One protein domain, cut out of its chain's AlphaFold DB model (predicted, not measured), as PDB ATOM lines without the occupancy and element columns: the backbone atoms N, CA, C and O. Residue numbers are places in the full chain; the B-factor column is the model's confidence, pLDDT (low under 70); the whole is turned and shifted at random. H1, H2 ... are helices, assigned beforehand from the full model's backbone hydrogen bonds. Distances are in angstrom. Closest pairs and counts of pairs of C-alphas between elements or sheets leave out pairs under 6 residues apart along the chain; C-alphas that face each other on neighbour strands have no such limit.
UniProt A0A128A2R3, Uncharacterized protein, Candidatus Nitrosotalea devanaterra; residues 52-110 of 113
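AT A GLANCE: This is residues 52 to 110 of the 113 residues of an uncharacterized protein of Candidatus Nitrosotalea devanaterra (UniProt A0A128A2R3). One long helix, H1, forms a straight arm that ends in a small head, where H2 meets it near its end to make an L-like corner and the short H3 sits near the same end of H1. Residues 52 to 68 of H1 stick out free of the head. The printed part has 59 residues with three named helices, in the order H1, H2, H3, and no named strand; the class is all helix. The whole is loose and elongated, with a radius of gyration of the C-alphas of 14.2 A and spans of 44 by 24 by 19 A.

IN THESE COORDINATES: H1 comprises residues 52 to 79 and is 41.1 A long from first to last C-alpha, beginning at C-alpha 52 (205.913, 193.678, 232.575) and ending at C-alpha 79 (219.612, 204.255, 195.297). H2, residues 85 to 96, is 16.7 A long. H3, residues 105 to 109, is 6.4 A long and ends at C-alpha 109 (207.313, 207.833, 198.463).

HOW THE PARTS SIT: H1 touches H2 with its residues 73 to 77 alone, and H2 touches H1 with its residues 85 to 89 alone. Their closest C-alphas, those of Gln 77 and Tyr 85, are 6.6 A apart. Their lines are about perpendicular, at 79 degrees. H3 is close to H1 but not clearly touching; their closest C-alphas, those of Ile 76 and Val 107, are 7.0 A apart. H2 and H3 are only just apart, with closest C-alphas at 8.3 A. In H1, H2 and H3 every O i to N i+4 pair is within hydrogen-bond range.

THE WHOLE: The C-alphas farthest apart, those of Lys 52 and Pro 102, are 44.4 A apart. Without residues 52 to 68, the body spans 24 by 19 by 19 A. The link from H1 to H2 is tight and that from H2 to H3 is short. The printed part has no cut, and no printed residue has a pLDDT under 70.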
ATOM      1  N   LYS A  52     204.877 194.363 233.368       89.56
ATOM      2  CA  LYS A  52     205.913 193.678 232.575       89.56
ATOM      3  C   LYS A  52     205.476 193.444 231.125       89.56
ATOM      4  O   LYS A  52     206.243 193.703 230.201       89.56
ATOM      5  N   GLU A  53     204.237 193.010 230.920       87.62
ATOM      6  CA  GLU A  53     203.667 192.757 229.590       87.62
ATOM      7  C   GLU A  53     203.508 194.055 228.796       87.62
ATOM      8  O   GLU A  53     203.882 194.116 227.622       87.62
ATOM      9  N   LYS A  54     203.048 195.128 229.457       89.88
ATOM     10  CA  LYS A  54     202.971 196.472 228.865       89.88
ATOM     11  C   LYS A  54     204.348 196.951 228.388       89.88
ATOM     12  O   LYS A  54     204.460 197.477 227.275       89.88
ATOM     13  N   THR A  55     205.399 196.729 229.179       91.50
ATOM     14  CA  THR A  55     206.779 197.086 228.811       91.50
ATOM     15  C   THR A  55     207.294 196.260 227.633       91.50
ATOM     16  O   THR A  55     207.789 196.839 226.666       91.50
ATOM     17  N   ILE A  56     207.134 194.931 227.654       92.94
ATOM     18  CA  ILE A  56     207.563 194.055 226.547       92.94
ATOM     19  C   ILE A  56     206.882 194.469 225.241       92.94
ATOM     20  O   ILE A  56     207.539 194.639 224.212       92.94
ATOM     21  N   PHE A  57     205.569 194.690 225.285       91.56
ATOM     22  CA  PHE A  57     204.800 195.108 224.121       91.56
ATOM     23  C   PHE A  57     205.258 196.469 223.582       91.56
ATOM     24  O   PHE A  57     205.444 196.637 222.372       91.56
ATOM     25  N   SER A  58     205.506 197.429 224.474       92.38
ATOM     26  CA  SER A  58     206.009 198.758 224.108       92.38
ATOM     27  C   SER A  58     207.400 198.689 223.476       92.38
ATOM     28  O   SER A  58     207.645 199.318 222.442       92.38
ATOM     29  N   ASN A  59     208.294 197.866 224.028       94.38
ATOM     30  CA  ASN A  59     209.635 197.645 223.486       94.38
ATOM     31  C   ASN A  59     209.584 196.973 222.111       94.38
ATOM     32  O   ASN A  59     210.276 197.412 221.190       94.38
ATOM     33  N   LYS A  60     208.708 195.976 221.923       93.69
ATOM     34  CA  LYS A  60     208.484 195.328 220.622       93.69
ATOM     35  C   LYS A  60     208.015 196.335 219.571       93.69
ATOM     36  O   LYS A  60     208.568 196.379 218.471       93.69
ATOM     37  N   LYS A  61     207.053 197.198 219.921       93.69
ATOM     38  CA  LYS A  61     206.586 198.287 219.043       93.69
ATOM     39  C   LYS A  61     207.712 199.258 218.681       93.69
ATOM     40  O   LYS A  61     207.871 199.596 217.506       93.69
ATOM     41  N   ARG A  62     208.511 199.682 219.666       93.69
ATOM     42  CA  ARG A  62     209.646 200.593 219.455       93.69
ATOM     43  C   ARG A  62     210.692 199.973 218.526       93.69
ATOM     44  O   ARG A  62     211.084 200.614 217.555       93.69
ATOM     45  N   SER A  63     211.074 198.720 218.774       94.12
ATOM     46  CA  SER A  63     212.026 197.977 217.942       94.12
ATOM     47  C   SER A  63     211.536 197.853 216.497       94.12
ATOM     48  O   SER A  63     212.267 198.195 215.570       94.12
ATOM     49  N   GLY A  64     210.270 197.474 216.285       95.06
ATOM     50  CA  GLY A  64     209.686 197.389 214.942       95.06
ATOM     51  C   GLY A  64     209.695 198.727 214.194       95.06
ATOM     52  O   GLY A  64     210.031 198.775 213.011       95.06
ATOM     53  N   LYS A  65     209.390 199.837 214.882       93.00
ATOM     54  CA  LYS A  65     209.471 201.185 214.295       93.00
ATOM     55  C   LYS A  65     210.901 201.537 213.875       93.00
ATOM     56  O   LYS A  65     211.084 202.028 212.766       93.00
ATOM     57  N   MET A  66     211.890 201.269 214.728       93.44
ATOM     58  CA  MET A  66     213.298 201.547 214.422       93.44
ATOM     59  C   MET A  66     213.815 200.696 213.260       93.44
ATOM     60  O   MET A  66     214.505 201.224 212.396       93.44
ATOM     61  N   LYS A  67     213.423 199.417 213.182       94.81
ATOM     62  CA  LYS A  67     213.768 198.542 212.050       94.81
ATOM     63  C   LYS A  67     213.215 199.070 210.728       94.81
ATOM     64  O   LYS A  67     213.961 199.185 209.767       94.81
ATOM     65  N   ARG A  68     211.932 199.453 210.690       92.75
ATOM     66  CA  ARG A  68     211.326 200.047 209.483       92.75
ATOM     67  C   ARG A  68     212.025 201.336 209.071       92.75
ATOM     68  O   ARG A  68     212.332 201.506 207.901       92.75
ATOM     69  N   TYR A  69     212.312 202.204 210.040       93.69
ATOM     70  CA  TYR A  69     213.047 203.440 209.791       93.69
ATOM     71  C   TYR A  69     214.443 203.170 209.215       93.69
ATOM     72  O   TYR A  69     214.824 203.778 208.225       93.69
ATOM     73  N   HIS A  70     215.186 202.231 209.802       93.81
ATOM     74  CA  HIS A  70     216.507 201.845 209.315       93.81
ATOM     75  C   HIS A  70     216.458 201.288 207.889       93.81
ATOM     76  O   HIS A  70     217.237 201.718 207.044       93.81
ATOM     77  N   ASN A  71     215.527 200.371 207.617       93.00
ATOM     78  CA  ASN A  71     215.372 199.773 206.293       93.00
ATOM     79  C   ASN A  71     215.012 200.824 205.241       93.00
ATOM     80  O   ASN A  71     215.594 200.811 204.166       93.00
ATOM     81  N   TYR A  72     214.121 201.759 205.577       92.88
ATOM     82  CA  TYR A  72     213.746 202.865 204.699       92.88
ATOM     83  C   TYR A  72     214.953 203.725 204.307       92.88
ATOM     84  O   TYR A  72     215.203 203.942 203.127       92.88
ATOM     85  N   ILE A  73     215.761 204.152 205.286       93.44
ATOM     86  CA  ILE A  73     216.979 204.926 205.004       93.44
ATOM     87  C   ILE A  73     217.965 204.105 204.165       93.44
ATOM     88  O   ILE A  73     218.568 204.648 203.246       93.44
ATOM     89  N   ARG A  74     218.111 202.801 204.441       92.50
ATOM     90  CA  ARG A  74     218.984 201.925 203.648       92.50
ATOM     91  C   ARG A  74     218.517 201.738 202.209       92.50
ATOM     92  O   ARG A  74     219.360 201.704 201.328       92.50
ATOM     93  N   GLN A  75     217.215 201.642 201.952       92.19
ATOM     94  CA  GLN A  75     216.692 201.565 200.583       92.19
ATOM     95  C   GLN A  75     217.042 202.825 199.780       92.19
ATOM     96  O   GLN A  75     217.547 202.729 198.664       92.19
ATOM     97  N   ILE A  76     216.888 203.997 200.398       90.88
ATOM     98  CA  ILE A  76     217.289 205.267 199.783       90.88
ATOM     99  C   ILE A  76     218.803 205.302 199.565       90.88
ATOM    100  O   ILE A  76     219.253 205.684 198.493       90.88
ATOM    101  N   GLN A  77     219.589 204.842 200.539       91.94
ATOM    102  CA  GLN A  77     221.046 204.774 200.417       91.94
ATOM    103  C   GLN A  77     221.498 203.851 199.280       91.94
ATOM    104  O   GLN A  77     222.455 204.165 198.587       91.94
ATOM    105  N   ASN A  78     220.799 202.738 199.049       90.19
ATOM    106  CA  ASN A  78     221.105 201.854 197.925       90.19
ATOM    107  C   ASN A  78     220.863 202.542 196.572       90.19
ATOM    108  O   ASN A  78     221.550 202.226 195.608       90.19
ATOM    109  N   SER A  79     219.902 203.470 196.505       88.12
ATOM    110  CA  SER A  79     219.612 204.255 195.297       88.12
ATOM    111  C   SER A  79     220.539 205.470 195.143       88.12
ATOM    112  O   SER A  79     220.743 205.948 194.033       88.12
ATOM    113  N   TYR A  80     221.104 205.960 196.251       88.38
ATOM    114  CA  TYR A  80     221.998 207.121 196.325       88.38
ATOM    115  C   TYR A  80     223.271 206.744 197.096       88.38
ATOM    116  O   TYR A  80     223.432 207.163 198.247       88.38
ATOM    117  N   PRO A  81     224.166 205.940 196.492       87.06
ATOM    118  CA  PRO A  81     225.358 205.434 197.174       87.06
ATOM    119  C   PRO A  81     226.325 206.549 197.595       87.06
ATOM    120  O   PRO A  81     227.066 206.376 198.561       87.06
ATOM    121  N   ASP A  82     226.266 207.702 196.925       92.94
ATOM    122  CA  ASP A  82     227.084 208.880 197.231       92.94
ATOM    123  C   ASP A  82     226.666 209.571 198.538       92.94
ATOM    124  O   ASP A  82     227.447 210.315 199.130       92.94
ATOM    125  N   LEU A  83     225.434 209.334 199.007       92.50
ATOM    126  CA  LEU A  83     224.916 209.926 200.234       92.50
ATOM    127  C   LEU A  83     225.122 208.993 201.423       92.50
ATOM    128  O   LEU A  83     224.739 207.820 201.441       92.50
ATOM    129  N   THR A  84     225.656 209.553 202.500       94.38
ATOM    130  CA  THR A  84     225.814 208.817 203.748       94.38
ATOM    131  C   THR A  84     224.472 208.643 204.462       94.38
ATOM    132  O   THR A  84     223.558 209.470 204.387       94.38
ATOM    133  N   TYR A  85     224.370 207.586 205.271       93.62
ATOM    134  CA  TYR A  85     223.197 207.320 206.110       93.62
ATOM    135  C   TYR A  85     222.774 208.538 206.959       93.62
ATOM    136  O   TYR A  85     221.583 208.794 207.170       93.62
ATOM    137  N   LEU A  86     223.751 209.296 207.470       94.44
ATOM    138  CA  LEU A  86     223.502 210.480 208.289       94.44
ATOM    139  C   LEU A  86     222.906 211.627 207.465       94.44
ATOM    140  O   LEU A  86     222.004 212.311 207.950       94.44
ATOM    141  N   GLU A  87     223.382 211.829 206.242       95.00
ATOM    142  CA  GLU A  87     222.882 212.867 205.337       95.00
ATOM    143  C   GLU A  87     221.451 212.580 204.908       95.00
ATOM    144  O   GLU A  87     220.600 213.454 205.058       95.00
ATOM    145  N   ILE A  88     221.144 211.344 204.510       94.19
ATOM    146  CA  ILE A  88     219.775 210.933 204.159       94.19
ATOM    147  C   ILE A  88     218.836 211.156 205.350       94.19
ATOM    148  O   ILE A  88     217.733 211.685 205.208       94.19
ATOM    149  N   ARG A  89     219.284 210.836 206.571       94.56
ATOM    150  CA  ARG A  89     218.520 211.115 207.795       94.56
ATOM    151  C   ARG A  89     218.294 212.614 208.025       94.56
ATOM    152  O   ARG A  89     217.196 212.989 208.442       94.56
ATOM    153  N   LYS A  90     219.302 213.463 207.795       94.62
ATOM    154  CA  LYS A  90     219.167 214.926 207.901       94.62
ATOM    155  C   LYS A  90     218.185 215.454 206.857       94.62
ATOM    156  O   LYS A  90     217.292 216.215 207.215       94.62
ATOM    157  N   GLN A  91     218.299 215.011 205.608       94.00
ATOM    158  CA  GLN A  91     217.386 215.394 204.534       94.00
ATOM    159  C   GLN A  91     215.950 214.958 204.839       94.00
ATOM    160  O   GLN A  91     215.043 215.778 204.778       94.00
ATOM    161  N   LEU A  92     215.729 213.732 205.323       92.94
ATOM    162  CA  LEU A  92     214.396 213.288 205.740       92.94
ATOM    163  C   LEU A  92     213.797 214.177 206.842       92.94
ATOM    164  O   LEU A  92     212.592 214.420 206.860       92.94
ATOM    165  N   ALA A  93     214.619 214.639 207.789       92.62
ATOM    166  CA  ALA A  93     214.165 215.554 208.831       92.62
ATOM    167  C   ALA A  93     213.792 216.930 208.257       92.62
ATOM    168  O   ALA A  93     212.750 217.462 208.629       92.62
ATOM    169  N   ARG A  94     214.595 217.465 207.330       94.44
ATOM    170  CA  ARG A  94     214.331 218.726 206.618       94.44
ATOM    171  C   ARG A  94     213.047 218.653 205.789       94.44
ATOM    172  O   ARG A  94     212.151 219.465 205.996       94.44
ATOM    173  N   ARG A  95     212.884 217.595 204.990       93.00
ATOM    174  CA  ARG A  95     211.665 217.320 204.214       93.00
ATOM    175  C   ARG A  95     210.414 217.291 205.088       93.00
ATOM    176  O   ARG A  95     209.399 217.881 204.751       93.00
ATOM    177  N   LYS A  96     210.479 216.647 206.260       90.31
ATOM    178  CA  LYS A  96     209.351 216.612 207.213       90.31
ATOM    179  C   LYS A  96     208.971 217.979 207.778       90.31
ATOM    180  O   LYS A  96     207.859 218.118 208.277       90.31
ATOM    181  N   ARG A  97     209.882 218.953 207.738       93.19
ATOM    182  CA  ARG A  97     209.615 220.353 208.092       93.19
ATOM    183  C   ARG A  97     209.100 221.174 206.904       93.19
ATOM    184  O   ARG A  97     208.802 222.344 207.095       93.19
ATOM    185  N   GLY A  98     208.979 220.574 205.717       91.19
ATOM    186  CA  GLY A  98     208.584 221.256 204.483       91.19
ATOM    187  C   GLY A  98     209.729 222.005 203.799       91.19
ATOM    188  O   GLY A  98     209.472 222.859 202.962       91.19
ATOM    189  N   GLU A  99     210.981 221.728 204.169       93.12
ATOM    190  CA  GLU A  99     212.141 222.312 203.492       93.12
ATOM    191  C   GLU A  99     212.474 221.552 202.212       93.12
ATOM    192  O   GLU A  99     212.335 220.327 202.156       93.12
ATOM    193  N   ASP A 100     213.019 222.283 201.243       89.44
ATOM    194  CA  ASP A 100     213.530 221.708 200.007       89.44
ATOM    195  C   ASP A 100     214.767 220.830 200.262       89.44
ATOM    196  O   ASP A 100     215.653 221.161 201.072       89.44
ATOM    197  N   VAL A 101     214.803 219.675 199.598       91.19
ATOM    198  CA  VAL A 101     215.828 218.645 199.778       91.19
ATOM    199  C   VAL A 101     216.321 218.108 198.434       91.19
ATOM    200  O   VAL A 101     215.523 217.929 197.522       91.19
ATOM    201  N   PRO A 102     217.619 217.766 198.319       87.38
ATOM    202  CA  PRO A 102     218.180 217.269 197.061       87.38
ATOM    203  C   PRO A 102     217.577 215.956 196.538       87.38
ATOM    204  O   PRO A 102     217.562 215.738 195.331       87.38
ATOM    205  N   ILE A 103     217.122 215.053 197.418       86.31
ATOM    206  CA  ILE A 103     216.512 213.783 196.993       86.31
ATOM    207  C   ILE A 103     215.074 214.044 196.502       86.31
ATOM    208  O   ILE A 103     214.273 214.549 197.296       86.31
ATOM    209  N   PRO A 104     214.710 213.629 195.270       86.38
ATOM    210  CA  PRO A 104     213.370 213.813 194.711       86.38
ATOM    211  C   PRO A 104     212.256 213.160 195.537       86.38
ATOM    212  O   PRO A 104     212.429 212.069 196.088       86.38
ATOM    213  N   ASP A 105     211.067 213.771 195.539       85.00
ATOM    214  CA  ASP A 105     209.889 213.269 196.268       85.00
ATOM    215  C   ASP A 105     209.492 211.835 195.908       85.00
ATOM    216  O   ASP A 105     209.155 211.058 196.804       85.00
ATOM    217  N   ALA A 106     209.642 211.444 194.640       83.06
ATOM    218  CA  ALA A 106     209.340 210.092 194.173       83.06
ATOM    219  C   ALA A 106     210.110 209.003 194.946       83.06
ATOM    220  O   ALA A 106     209.547 207.962 195.277       83.06
ATOM    221  N   VAL A 107     211.371 209.261 195.306       85.12
ATOM    222  CA  VAL A 107     212.218 208.317 196.059       85.12
ATOM    223  C   VAL A 107     211.763 208.208 197.509       85.12
ATOM    224  O   VAL A 107     211.869 207.159 198.140       85.12
ATOM    225  N   TRP A 108     211.248 209.296 198.077       85.69
ATOM    226  CA  TRP A 108     210.750 209.267 199.443       85.69
ATOM    227  C   TRP A 108     209.416 208.520 199.557       85.69
ATOM    228  O   TRP A 108     209.148 207.915 200.599       85.69
ATOM    229  N   GLU A 109     208.579 208.570 198.524       83.88
ATOM    230  CA  GLU A 109     207.313 207.833 198.463       83.88
ATOM    231  C   GLU A 109     207.523 206.362 198.109       83.88
ATOM    232  O   GLU A 109     206.907 205.489 198.725       83.88
ATOM    233  N   ASN A 110     208.451 206.089 197.193       81.56
ATOM    234  CA  ASN A 110     208.841 204.748 196.803       81.56
ATOM    235  C   ASN A 110     210.377 204.603 196.803       81.56
ATOM    236  O   ASN A 110     211.030 204.839 195.789       81.56
TER     237      ASN A 110